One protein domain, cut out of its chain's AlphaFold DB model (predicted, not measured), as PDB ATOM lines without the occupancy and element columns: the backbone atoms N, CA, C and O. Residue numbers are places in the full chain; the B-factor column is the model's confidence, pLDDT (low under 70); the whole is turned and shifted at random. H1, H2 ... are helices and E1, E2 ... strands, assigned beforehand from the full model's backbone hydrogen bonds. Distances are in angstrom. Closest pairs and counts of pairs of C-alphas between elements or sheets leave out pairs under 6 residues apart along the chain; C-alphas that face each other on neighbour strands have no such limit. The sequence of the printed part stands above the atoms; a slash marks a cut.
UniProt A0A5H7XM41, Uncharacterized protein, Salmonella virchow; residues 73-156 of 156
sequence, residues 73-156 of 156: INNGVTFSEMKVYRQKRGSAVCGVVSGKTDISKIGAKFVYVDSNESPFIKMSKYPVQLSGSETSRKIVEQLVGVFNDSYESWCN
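What this domain is: This is residues 73 to 156 of the 156 residues of an uncharacterized protein of Salmonella virchow (UniProt A0A5H7XM41). A twisted wall of four long-to-short antiparallel strands, E1 to E4, has one long helix, H1, over one face, and the other face is bare of named helices. The last part of H1, residues 143 to 155, packs on the sheet, and H1 runs slantwise to the strands over E3 and the short edge strand E4. The printed part has 84 residues, with four named strands followed by one named helix, in the order E1, E2, E3, E4, H1. The sheet's order is E1, E2, E3, E4, all antiparallel, and the class is mixed, helices and strands. The whole is only just compact, close to loose, with a radius of gyration of the C-alphas of 14.1 A and spans of 42 by 31 by 20 A.

Where its parts are: Find C-alpha 78 at (-28.484, 44.992, 43.894); there E1 begins, and it runs through residues 78 to 87 over 26.4 A, with a bend of 56 degrees at residue 81. E2, residues 90 to 100, is the longest strand by residues and measures 31.9 A from first to last C-alpha. E3, residues 105 to 113, measures 26.3 A. Look next for E4, residues 120 to 123, which starts at C-alpha 120 at (-23.317, 28.564, 44.425). H1, residues 134 to 155, runs 30.6 A to C-alpha 155 at (-27.880, 28.879, 55.325).

How they stand to each other: Begin with the sheet, a meander, each strand the antiparallel neighbour of the one before; it is twisted, its C-alphas lying up to 4.1 A off the best plane. In the hairpin of E1 and E2, look for N 80 and O 96, 2.9 A apart and within hydrogen-bond range. In the hairpin of E2 and E3, N 97 and O 108 are within range at 2.9 A. In the hairpin of E3 and E4, N 122 and O 109 are within range at 2.8 A. The edge strands E1 and E4 are apart. Now turn to H1, which is on the sheet at a height over the sheet of 8.1 A; H1 and the sheet are two layers, a helix on one face of a sheet. It lies over E3 and E4, and on the local plane its line and that of E3 stand at 55 degrees, slantwise to the strands. The closest C-alphas of E4 and H1 are those of Phe 120 and Phe 147, 5.8 A apart. Those of E2 and H1 are Cys 94 and Cys 155, 6.1 A apart. In H1 every O i to N i+4 pair is within hydrogen-bond range.

The domain as a whole: The C-alphas of Lys 88 and Ile 103 are the two farthest apart, at 42.7 A. The printed part has no cut and ends at residue 156, the chain's last. The links E1 to E2 and E2 to E3 are tight, E3 to E4 and E4 to H1 are short, and no link is long. The mean pLDDT of the printed part is 91.0, and residues 127 to 132, in the link before H1, are under 70.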
ATOM      1  N   ILE A  73     -24.543  42.421  33.474       95.06
ATOM      2  CA  ILE A  73     -23.788  43.026  34.579       95.06
ATOM      3  C   ILE A  73     -23.534  44.531  34.382       95.06
ATOM      4  O   ILE A  73     -23.370  45.253  35.366       95.06
ATOM      5  N   ASN A  74     -23.581  45.028  33.139       95.06
ATOM      6  CA  ASN A  74     -23.405  46.453  32.832       95.06
ATOM      7  C   ASN A  74     -24.574  47.311  33.336       95.06
ATOM      8  O   ASN A  74     -24.400  48.500  33.578       95.06
ATOM      9  N   ASN A  75     -25.750  46.711  33.546       94.12
ATOM     10  CA  ASN A  75     -26.911  47.391  34.129       94.12
ATOM     11  C   ASN A  75     -26.846  47.481  35.665       94.12
ATOM     12  O   ASN A  75     -27.766  48.011  36.290       94.12
ATOM     13  N   GLY A  76     -25.779  46.957  36.276       95.38
ATOM     14  CA  GLY A  76     -25.628  46.873  37.721       95.38
ATOM     15  C   GLY A  76     -26.489  45.781  38.359       95.38
ATOM     16  O   GLY A  76     -27.396  45.203  37.757       95.38
ATOM     17  N   VAL A  77     -26.180  45.490  39.621       98.25
ATOM     18  CA  VAL A  77     -26.897  44.514  40.448       98.25
ATOM     19  C   VAL A  77     -27.076  45.056  41.858       98.25
ATOM     20  O   VAL A  77     -26.231  45.800  42.360       98.25
ATOM     21  N   THR A  78     -28.164  44.656  42.503       98.56
ATOM     22  CA  THR A  78     -28.484  44.992  43.894       98.56
ATOM     23  C   THR A  78     -28.500  43.723  44.730       98.56
ATOM     24  O   THR A  78     -29.003  42.696  44.283       98.56
ATOM     25  N   PHE A  79     -27.951  43.800  45.939       98.69
ATOM     26  CA  PHE A  79     -27.926  42.696  46.890       98.69
ATOM     27  C   PHE A  79     -28.920  42.957  48.018       98.69
ATOM     28  O   PHE A  79     -28.985  44.076  48.526       98.69
ATOM     29  N   SER A  80     -29.656  41.927  48.420       98.69
ATOM     30  CA  SER A  80     -30.635  41.967  49.506       98.69
ATOM     31  C   SER A  80     -30.588  40.679  50.324       98.69
ATOM     32  O   SER A  80     -29.979  39.692  49.908       98.69
ATOM     33  N   GLU A  81     -31.212  40.706  51.506       97.88
ATOM     34  CA  GLU A  81     -31.374  39.527  52.377       97.88
ATOM     35  C   GLU A  81     -30.044  38.823  52.702       97.88
ATOM     36  O   GLU A  81     -29.985  37.608  52.863       97.88
ATOM     37  N   MET A  82     -28.954  39.592  52.764       98.31
ATOM     38  CA  MET A  82     -27.631  39.049  53.037       98.31
ATOM     39  C   MET A  82     -27.471  38.749  54.523       98.31
ATOM     40  O   MET A  82     -27.635  39.640  55.356       98.31
ATOM     41  N   LYS A  83     -27.085  37.516  54.845       98.25
ATOM     42  CA  LYS A  83     -26.811  37.078  56.214       98.25
ATOM     43  C   LYS A  83     -25.542  36.235  56.270       98.25
ATOM     44  O   LYS A  83     -25.307  35.397  55.399       98.25
ATOM     45  N   VAL A  84     -24.734  36.473  57.303       98.12
ATOM     46  CA  VAL A  84     -23.543  35.674  57.605       98.12
ATOM     47  C   VAL A  84     -23.932  34.497  58.494       98.12
ATOM     48  O   VAL A  84     -24.627  34.659  59.497       98.12
ATOM     49  N   TYR A  85     -23.452  33.315  58.130       96.88
ATOM     50  CA  TYR A  85     -23.622  32.069  58.861       96.88
ATOM     51  C   TYR A  85     -22.253  31.558  59.281       96.88
ATOM     52  O   TYR A  85     -21.369  31.355  58.450       96.88
ATOM     53  N   ARG A  86     -22.065  31.354  60.585       94.06
ATOM     54  CA  ARG A  86     -20.803  30.866  61.149       94.06
ATOM     55  C   ARG A  86     -20.987  29.446  61.657       94.06
ATOM     56  O   ARG A  86     -21.730  29.215  62.605       94.06
ATOM     57  N   GLN A  87     -20.279  28.506  61.048       89.62
ATOM     58  CA  GLN A  87     -20.290  27.096  61.422       89.62
ATOM     59  C   GLN A  87     -18.903  26.655  61.902       89.62
ATOM     60  O   GLN A  87     -17.905  27.355  61.723       89.62
ATOM     61  N   LYS A  88     -18.809  25.463  62.509       87.06
ATOM     62  CA  LYS A  88     -17.515  24.895  62.940       87.06
ATOM     63  C   LYS A  88     -16.537  24.722  61.772       87.06
ATOM     64  O   LYS A  88     -15.344  24.929  61.946       87.06
ATOM     65  N   ARG A  89     -17.059  24.362  60.597       89.19
ATOM     66  CA  ARG A  89     -16.294  24.090  59.370       89.19
ATOM     67  C   ARG A  89     -15.968  25.330  58.526       89.19
ATOM     68  O   ARG A  89     -15.312  25.184  57.505       89.19
ATOM     69  N   GLY A  90     -16.442  26.518  58.906       91.94
ATOM     70  CA  GLY A  90     -16.206  27.751  58.152       91.94
ATOM     71  C   GLY A  90     -17.364  28.742  58.225       91.94
ATOM     72  O   GLY A  90     -18.363  28.508  58.911       91.94
ATOM     73  N   SER A  91     -17.219  29.844  57.498       95.62
ATOM     74  CA  SER A  91     -18.239  30.883  57.370       95.62
ATOM     75  C   SER A  91     -18.833  30.888  55.965       95.62
ATOM     76  O   SER A  91     -18.132  30.649  54.980       95.62
ATOM     77  N   ALA A  92     -20.119  31.208  55.880       97.56
ATOM     78  CA  ALA A  92     -20.828  31.398  54.629       97.56
ATOM     79  C   ALA A  92     -21.655  32.685  54.656       97.56
ATOM     80  O   ALA A  92     -22.043  33.180  55.714       97.56
ATOM     81  N   VAL A  93     -21.940  33.220  53.475       98.44
ATOM     82  CA  VAL A  93     -22.862  34.331  53.265       98.44
ATOM     83  C   VAL A  93     -23.927  33.885  52.285       98.44
ATOM     84  O   VAL A  93     -23.625  33.511  51.152       98.44
ATOM     85  N   CYS A  94     -25.176  33.968  52.718       98.50
ATOM     86  CA  CYS A  94     -26.328  33.645  51.892       98.50
ATOM     87  C   CYS A  94     -27.122  34.915  51.623       98.50
ATOM     88  O   CYS A  94     -27.177  35.801  52.479       98.50
ATOM     89  N   GLY A  95     -27.719  35.023  50.441       98.44
ATOM     90  CA  GLY A  95     -28.544  36.176  50.112       98.44
ATOM     91  C   GLY A  95     -29.140  36.125  48.718       98.44
ATOM     92  O   GLY A  95     -29.100  35.104  48.023       98.44
ATOM     93  N   VAL A  96     -29.695  37.262  48.313       98.62
ATOM     94  CA  VAL A  96     -30.338  37.462  47.017       98.62
ATOM     95  C   VAL A  96     -29.588  38.539  46.240       98.62
ATOM     96  O   VAL A  96     -29.200  39.574  46.781       98.62
ATOM     97  N   VAL A  97     -29.388  38.300  44.946       98.62
ATOM     98  CA  VAL A  97     -28.916  39.296  43.982       98.62
ATOM     99  C   VAL A  97     -29.999  39.529  42.933       98.62
ATOM    100  O   VAL A  97     -30.566  38.584  42.392       98.62
ATOM    101  N   SER A  98     -30.312  40.792  42.659       98.56
ATOM    102  CA  SER A  98     -31.337  41.221  41.702       98.56
ATOM    103  C   SER A  98     -30.755  42.182  40.673       98.56
ATOM    104  O   SER A  98     -29.851  42.963  40.968       98.56
ATOM    105  N   GLY A  99     -31.281  42.138  39.455       97.94
ATOM    106  CA  GLY A  99     -30.796  42.945  38.344       97.94
ATOM    107  C   GLY A  99     -31.665  42.796  37.103       97.94
ATOM    108  O   GLY A  99     -32.882  42.596  37.184       97.94
ATOM    109  N   LYS A 100     -31.034  42.921  35.935       97.56
ATOM    110  CA  LYS A 100     -31.696  42.812  34.635       97.56
ATOM    111  C   LYS A 100     -30.916  41.898  33.701       97.56
ATOM    112  O   LYS A 100     -29.694  41.826  33.784       97.56
ATOM    113  N   THR A 101     -31.638  41.234  32.815       96.25
ATOM    114  CA  THR A 101     -31.109  40.649  31.582       96.25
ATOM    115  C   THR A 101     -30.962  41.758  30.534       96.25
ATOM    116  O   THR A 101     -31.068  42.946  30.862       96.25
ATOM    117  N   ASP A 102     -30.741  41.410  29.266       96.50
ATOM    118  CA  ASP A 102     -30.789  42.406  28.194       96.50
ATOM    119  C   ASP A 102     -32.218  42.908  27.915       96.50
ATOM    120  O   ASP A 102     -32.375  43.981  27.333       96.50
ATOM    121  N   ILE A 103     -33.262  42.172  28.328       95.38
ATOM    122  CA  ILE A 103     -34.654  42.504  27.969       95.38
ATOM    123  C   ILE A 103     -35.645  42.560  29.137       95.38
ATOM    124  O   ILE A 103     -36.741  43.090  28.962       95.38
ATOM    125  N   SER A 104     -35.318  42.055  30.328       96.31
ATOM    126  CA  SER A 104     -36.233  42.121  31.476       96.31
ATOM    127  C   SER A 104     -35.527  41.963  32.836       96.31
ATOM    128  O   SER A 104     -34.306  42.044  32.926       96.31
ATOM    129  N   LYS A 105     -36.280  41.819  33.936       97.06
ATOM    130  CA  LYS A 105     -35.728  41.653  35.297       97.06
ATOM    131  C   LYS A 105     -35.281  40.210  35.548       97.06
ATOM    132  O   LYS A 105     -35.907  39.283  35.043       97.06
ATOM    133  N   ILE A 106     -34.258  40.025  36.381       96.81
ATOM    134  CA  ILE A 106     -33.782  38.711  36.841       96.81
ATOM    135  C   ILE A 106     -33.283  38.803  38.285       96.81
ATOM    136  O   ILE A 106     -32.774  39.839  38.713       96.81
ATOM    137  N   GLY A 107     -33.438  37.718  39.034       97.19
ATOM    138  CA  GLY A 107     -32.834  37.539  40.351       97.19
ATOM    139  C   GLY A 107     -32.147  36.184  40.495       97.19
ATOM    140  O   GLY A 107     -32.355  35.285  39.676       97.19
ATOM    141  N   ALA A 108     -31.351  36.027  41.543       97.25
ATOM    142  CA  ALA A 108     -30.770  34.757  41.941       97.25
ATOM    143  C   ALA A 108     -30.568  34.699  43.456       97.25
ATOM    144  O   ALA A 108     -30.270  35.713  44.088       97.25
ATOM    145  N   LYS A 109     -30.693  33.501  44.027       98.00
ATOM    146  CA  LYS A 109     -30.185  33.223  45.374       98.00
ATOM    147  C   LYS A 109     -28.729  32.790  45.267       98.00
ATOM    148  O   LYS A 109     -28.367  32.134  44.290       98.00
ATOM    149  N   PHE A 110     -27.906  33.127  46.252       98.19
ATOM    150  CA  PHE A 110     -26.514  32.695  46.281       98.19
ATOM    151  C   PHE A 110     -26.085  32.188  47.658       98.19
ATOM    152  O   PHE A 110     -26.623  32.611  48.681       98.19
ATOM    153  N   VAL A 111     -25.084  31.310  47.647       98.38
ATOM    154  CA  VAL A 111     -24.332  30.847  48.815       98.38
ATOM    155  C   VAL A 111     -22.851  31.050  48.520       98.38
ATOM    156  O   VAL A 111     -22.280  30.386  47.656       98.38
ATOM    157  N   TYR A 112     -22.230  31.994  49.216       98.31
ATOM    158  CA  TYR A 112     -20.786  32.186  49.225       98.31
ATOM    159  C   TYR A 112     -20.208  31.471  50.442       98.31
ATOM    160  O   TYR A 112     -20.693  31.677  51.548       98.31
ATOM    161  N   VAL A 113     -19.182  30.650  50.253       96.88
ATOM    162  CA  VAL A 113     -18.455  29.989  51.343       96.88
ATOM    163  C   VAL A 113     -17.036  30.537  51.323       96.88
ATOM    164  O   VAL A 113     -16.420  30.553  50.263       96.88
ATOM    165  N   ASP A 114     -16.522  30.975  52.471       93.31
ATOM    166  CA  ASP A 114     -15.212  31.642  52.583       93.31
ATOM    167  C   ASP A 114     -14.053  30.786  52.029       93.31
ATOM    168  O   ASP A 114     -13.123  31.288  51.405       93.31
ATOM    169  N   SER A 115     -14.152  29.463  52.176       87.50
ATOM    170  CA  SER A 115     -13.175  28.501  51.653       87.50
ATOM    171  C   SER A 115     -13.303  28.200  50.155       87.50
ATOM    172  O   SER A 115     -12.481  27.456  49.627       87.50
ATOM    173  N   ASN A 116     -14.338  28.700  49.473       87.31
ATOM    174  CA  ASN A 116     -14.643  28.332  48.091       87.31
ATOM    175  C   ASN A 116     -14.335  29.482  47.127       87.31
ATOM    176  O   ASN A 116     -14.673  30.639  47.372       87.31
ATOM    177  N   GLU A 117     -13.773  29.146  45.963       80.31
ATOM    178  CA  GLU A 117     -13.448  30.143  44.935       80.31
ATOM    179  C   GLU A 117     -14.689  30.769  44.288       80.31
ATOM    180  O   GLU A 117     -14.685  31.952  43.944       80.31
ATOM    181  N   SER A 118     -15.748  29.976  44.096       92.00
ATOM    182  CA  SER A 118     -16.973  30.396  43.410       92.00
ATOM    183  C   SER A 118     -18.206  30.153  44.281       92.00
ATOM    184  O   SER A 118     -18.303  29.103  44.924       92.00
ATOM    185  N   PRO A 119     -19.164  31.095  44.304       96.62
ATOM    186  CA  PRO A 119     -20.407  30.926  45.031       96.62
ATOM    187  C   PRO A 119     -21.328  29.967  44.275       96.62
ATOM    188  O   PRO A 119     -21.326  29.911  43.044       96.62
ATOM    189  N   PHE A 120     -22.186  29.272  45.011       96.62
ATOM    190  CA  PHE A 120     -23.317  28.564  44.425       96.62
ATOM    191  C   PHE A 120     -24.401  29.586  44.099       96.62
ATOM    192  O   PHE A 120     -24.785  30.365  44.971       96.62
ATOM    193  N   ILE A 121     -24.900  29.604  42.862       95.56
ATOM    194  CA  ILE A 121     -25.911  30.570  42.412       95.56
ATOM    195  C   ILE A 121     -27.100  29.827  41.801       95.56
ATOM    196  O   ILE A 121     -26.944  29.015  40.890       95.56
ATOM    197  N   LYS A 122     -28.303  30.153  42.282       95.12
ATOM    198  CA  LYS A 122     -29.583  29.671  41.763       95.12
ATOM    199  C   LYS A 122     -30.325  30.789  41.059       95.12
ATOM    200  O   LYS A 122     -30.949  31.632  41.705       95.12
ATOM    201  N   MET A 123     -30.261  30.786  39.733       93.00
ATOM    202  CA  MET A 123     -30.908  31.781  38.881       93.00
ATOM    203  C   MET A 123     -32.430  31.600  38.884       93.00
ATOM    204  O   MET A 123     -32.932  30.487  38.777       93.00
ATOM    205  N   SER A 124     -33.189  32.696  38.939       92.44
ATOM    206  CA  SER A 124     -34.659  32.658  38.780       92.44
ATOM    207  C   SER A 124     -35.102  32.256  37.371       92.44
ATOM    208  O   SER A 124     -36.222  31.789  37.189       92.44
ATOM    209  N   LYS A 125     -34.216  32.424  36.384       87.00
ATOM    210  CA  LYS A 125     -34.458  32.142  34.966       87.00
ATOM    211  C   LYS A 125     -33.465  31.135  34.396       87.00
ATOM    212  O   LYS A 125     -32.972  31.361  33.295       87.00
ATOM    213  N   TYR A 126     -33.114  30.094  35.172       71.62
ATOM    214  CA  TYR A 126     -32.159  29.046  34.766       71.62
ATOM    215  C   TYR A 126     -32.191  28.815  33.260       71.62
ATOM    216  O   TYR A 126     -33.286  28.662  32.714       71.62
ATOM    217  N   PRO A 127     -31.024  28.854  32.596       60.53
ATOM    218  CA  PRO A 127     -30.958  29.172  31.185       60.53
ATOM    219  C   PRO A 127     -31.883  28.254  30.399       60.53
ATOM    220  O   PRO A 127     -31.675  27.047  30.332       60.53
ATOM    221  N   VAL A 128     -32.891  28.859  29.768       58.38
ATOM    222  CA  VAL A 128     -33.839  28.191  28.860       58.38
ATOM    223  C   VAL A 128     -33.088  27.490  27.716       58.38
ATOM    224  O   VAL A 128     -33.543  26.505  27.145       58.38
ATOM    225  N   GLN A 129     -31.870  27.947  27.417       54.19
ATOM    226  CA  GLN A 129     -30.948  27.293  26.486       54.19
ATOM    227  C   GLN A 129     -30.589  25.855  26.909       54.19
ATOM    228  O   GLN A 129     -30.287  25.036  26.044       54.19
ATOM    229  N   LEU A 130     -30.653  25.540  28.208       55.81
ATOM    230  CA  LEU A 130     -30.428  24.214  28.782       55.81
ATOM    231  C   LEU A 130     -31.732  23.426  29.018       55.81
ATOM    232  O   LEU A 130     -31.707  22.433  29.729       55.81
ATOM    233  N   SER A 131     -32.886  23.802  28.463       56.31
ATOM    234  CA  SER A 131     -34.126  23.022  28.662       56.31
ATOM    235  C   SER A 131     -34.639  22.322  27.401       56.31
ATOM    236  O   SER A 131     -35.706  21.721  27.430       56.31
ATOM    237  N   GLY A 132     -33.896  22.382  26.290       64.12
ATOM    238  CA  GLY A 132     -34.337  21.825  25.005       64.12
ATOM    239  C   GLY A 132     -34.181  20.306  24.852       64.12
ATOM    240  O   GLY A 132     -34.815  19.723  23.981       64.12
ATOM    241  N   SER A 133     -33.350  19.654  25.674       76.06
ATOM    242  CA  SER A 133     -33.117  18.201  25.634       76.06
ATOM    243  C   SER A 133     -33.169  17.579  27.029       76.06
ATOM    244  O   SER A 133     -32.933  18.263  28.026       76.06
ATOM    245  N   GLU A 134     -33.433  16.270  27.110       83.69
ATOM    246  CA  GLU A 134     -33.468  15.532  28.381       83.69
ATOM    247  C   GLU A 134     -32.159  15.683  29.167       83.69
ATOM    248  O   GLU A 134     -32.184  15.942  30.370       83.69
ATOM    249  N   THR A 135     -31.017  15.596  28.481       83.94
ATOM    250  CA  THR A 135     -29.694  15.821  29.075       83.94
ATOM    251  C   THR A 135     -29.593  17.203  29.702       83.94
ATOM    252  O   THR A 135     -29.129  17.343  30.829       83.94
ATOM    253  N   SER A 136     -30.059  18.228  28.992       79.75
ATOM    254  CA  SER A 136     -29.955  19.601  29.468       79.75
ATOM    255  C   SER A 136     -30.865  19.830  30.687       79.75
ATOM    256  O   SER A 136     -30.434  20.427  31.673       79.75
ATOM    257  N   ARG A 137     -32.071  19.238  30.695       82.62
ATOM    258  CA  ARG A 137     -32.965  19.240  31.862       82.62
ATOM    259  C   ARG A 137     -32.325  18.568  33.081       82.62
ATOM    260  O   ARG A 137     -32.354  19.150  34.160       82.62
ATOM    261  N   LYS A 138     -31.696  17.399  32.904       87.19
ATOM    262  CA  LYS A 138     -30.973  16.701  33.984       87.19
ATOM    263  C   LYS A 138     -29.832  17.548  34.551       87.19
ATOM    264  O   LYS A 138     -29.640  17.573  35.762       87.19
ATOM    265  N   ILE A 139     -29.112  18.284  33.700       86.56
ATOM    266  CA  ILE A 139     -28.067  19.217  34.149       86.56
ATOM    267  C   ILE A 139     -28.674  20.333  35.005       86.56
ATOM    268  O   ILE A 139     -28.151  20.628  36.076       86.56
ATOM    269  N   VAL A 140     -29.789  20.936  34.577       85.50
ATOM    270  CA  VAL A 140     -30.474  21.974  35.369       85.50
ATOM    271  C   VAL A 140     -30.939  21.420  36.716       85.50
ATOM    272  O   VAL A 140     -30.698  22.051  37.744       85.50
ATOM    273  N   GLU A 141     -31.548  20.235  36.734       88.62
ATOM    274  CA  GLU A 141     -31.978  19.558  37.966       88.62
ATOM    275  C   GLU A 141     -30.801  19.298  38.911       88.62
ATOM    276  O   GLU A 141     -30.890  19.604  40.099       88.62
ATOM    277  N   GLN A 142     -29.672  18.824  38.382       90.38
ATOM    278  CA  GLN A 142     -28.463  18.591  39.165       90.38
ATOM    279  C   GLN A 142     -27.888  19.895  39.736       90.38
ATOM    280  O   GLN A 142     -27.536  19.940  40.912       90.38
ATOM    281  N   LEU A 143     -27.827  20.972  38.946       89.62
ATOM    282  CA  LEU A 143     -27.353  22.280  39.417       89.62
ATOM    283  C   LEU A 143     -28.263  22.858  40.508       89.62
ATOM    284  O   LEU A 143     -27.777  23.428  41.486       89.62
ATOM    285  N   VAL A 144     -29.581  22.696  40.360       91.62
ATOM    286  CA  VAL A 144     -30.558  23.083  41.383       91.62
ATOM    287  C   VAL A 144     -30.384  22.245  42.648       91.62
ATOM    288  O   VAL A 144     -30.432  22.810  43.739       91.62
ATOM    289  N   GLY A 145     -30.162  20.935  42.511       94.38
ATOM    290  CA  GLY A 145     -29.885  20.025  43.623       94.38
ATOM    291  C   GLY A 145     -28.646  20.450  44.404       94.38
ATOM    292  O   GLY A 145     -28.750  20.753  45.587       94.38
ATOM    293  N   VAL A 146     -27.509  20.621  43.717       94.62
ATOM    294  CA  VAL A 146     -26.245  21.077  44.324       94.62
ATOM    295  C   VAL A 146     -26.417  22.410  45.055       94.62
ATOM    296  O   VAL A 146     -25.881  22.592  46.151       94.62
ATOM    297  N   PHE A 147     -27.169  23.352  44.474       95.94
ATOM    298  CA  PHE A 147     -27.469  24.603  45.161       95.94
ATOM    299  C   PHE A 147     -28.313  24.379  46.417       95.94
ATOM    300  O   PHE A 147     -27.987  24.944  47.456       95.94
ATOM    301  N   ASN A 148     -29.404  23.613  46.324       96.56
ATOM    302  CA  ASN A 148     -30.303  23.390  47.453       96.56
ATOM    303  C   ASN A 148     -29.557  22.698  48.601       96.56
ATOM    304  O   ASN A 148     -29.642  23.167  49.728       96.56
ATOM    305  N   ASP A 149     -28.757  21.672  48.305       97.06
ATOM    306  CA  ASP A 149     -27.932  20.976  49.296       97.06
ATOM    307  C   ASP A 149     -26.944  21.940  49.960       97.06
ATOM    308  O   ASP A 149     -26.796  21.955  51.182       97.06
ATOM    309  N   SER A 150     -26.301  22.806  49.171       96.19
ATOM    310  CA  SER A 150     -25.400  23.835  49.700       96.19
ATOM    311  C   SER A 150     -26.142  24.847  50.575       96.19
ATOM    312  O   SER A 150     -25.634  25.236  51.625       96.19
ATOM    313  N   TYR A 151     -27.342  25.264  50.173       96.81
ATOM    314  CA  TYR A 151     -28.168  26.202  50.924       96.81
ATOM    315  C   TYR A 151     -28.625  25.604  52.258       96.81
ATOM    316  O   TYR A 151     -28.422  26.227  53.291       96.81
ATOM    317  N   GLU A 152     -29.148  24.378  52.261       96.69
ATOM    318  CA  GLU A 152     -29.527  23.662  53.487       96.69
ATOM    319  C   GLU A 152     -28.328  23.463  54.417       96.69
ATOM    320  O   GLU A 152     -28.425  23.626  55.629       96.69
ATOM    321  N   SER A 153     -27.162  23.151  53.848       95.62
ATOM    322  CA  SER A 153     -25.959  22.899  54.631       95.62
ATOM    323  C   SER A 153     -25.401  24.169  55.285       95.62
ATOM    324  O   SER A 153     -24.838  24.084  56.375       95.62
ATOM    325  N   TRP A 154     -25.497  25.332  54.631       96.12
ATOM    326  CA  TRP A 154     -24.813  26.561  55.058       96.12
ATOM    327  C   TRP A 154     -25.730  27.666  55.594       96.12
ATOM    328  O   TRP A 154     -25.273  28.459  56.417       96.12
ATOM    329  N   CYS A 155     -26.977  27.739  55.132       94.62
ATOM    330  CA  CYS A 155     -27.880  28.879  55.325       94.62
ATOM    331  C   CYS A 155     -29.056  28.601  56.274       94.62
ATOM    332  O   CYS A 155     -29.878  29.500  56.489       94.62
ATOM    333  N   ASN A 156     -29.133  27.393  56.832       87.56
ATOM    334  CA  ASN A 156     -30.114  26.995  57.841       87.56
ATOM    335  C   ASN A 156     -29.442  26.751  59.195       87.56
ATOM    336  O   ASN A 156     -28.266  26.315  59.219       87.56
TER     337      ASN A 156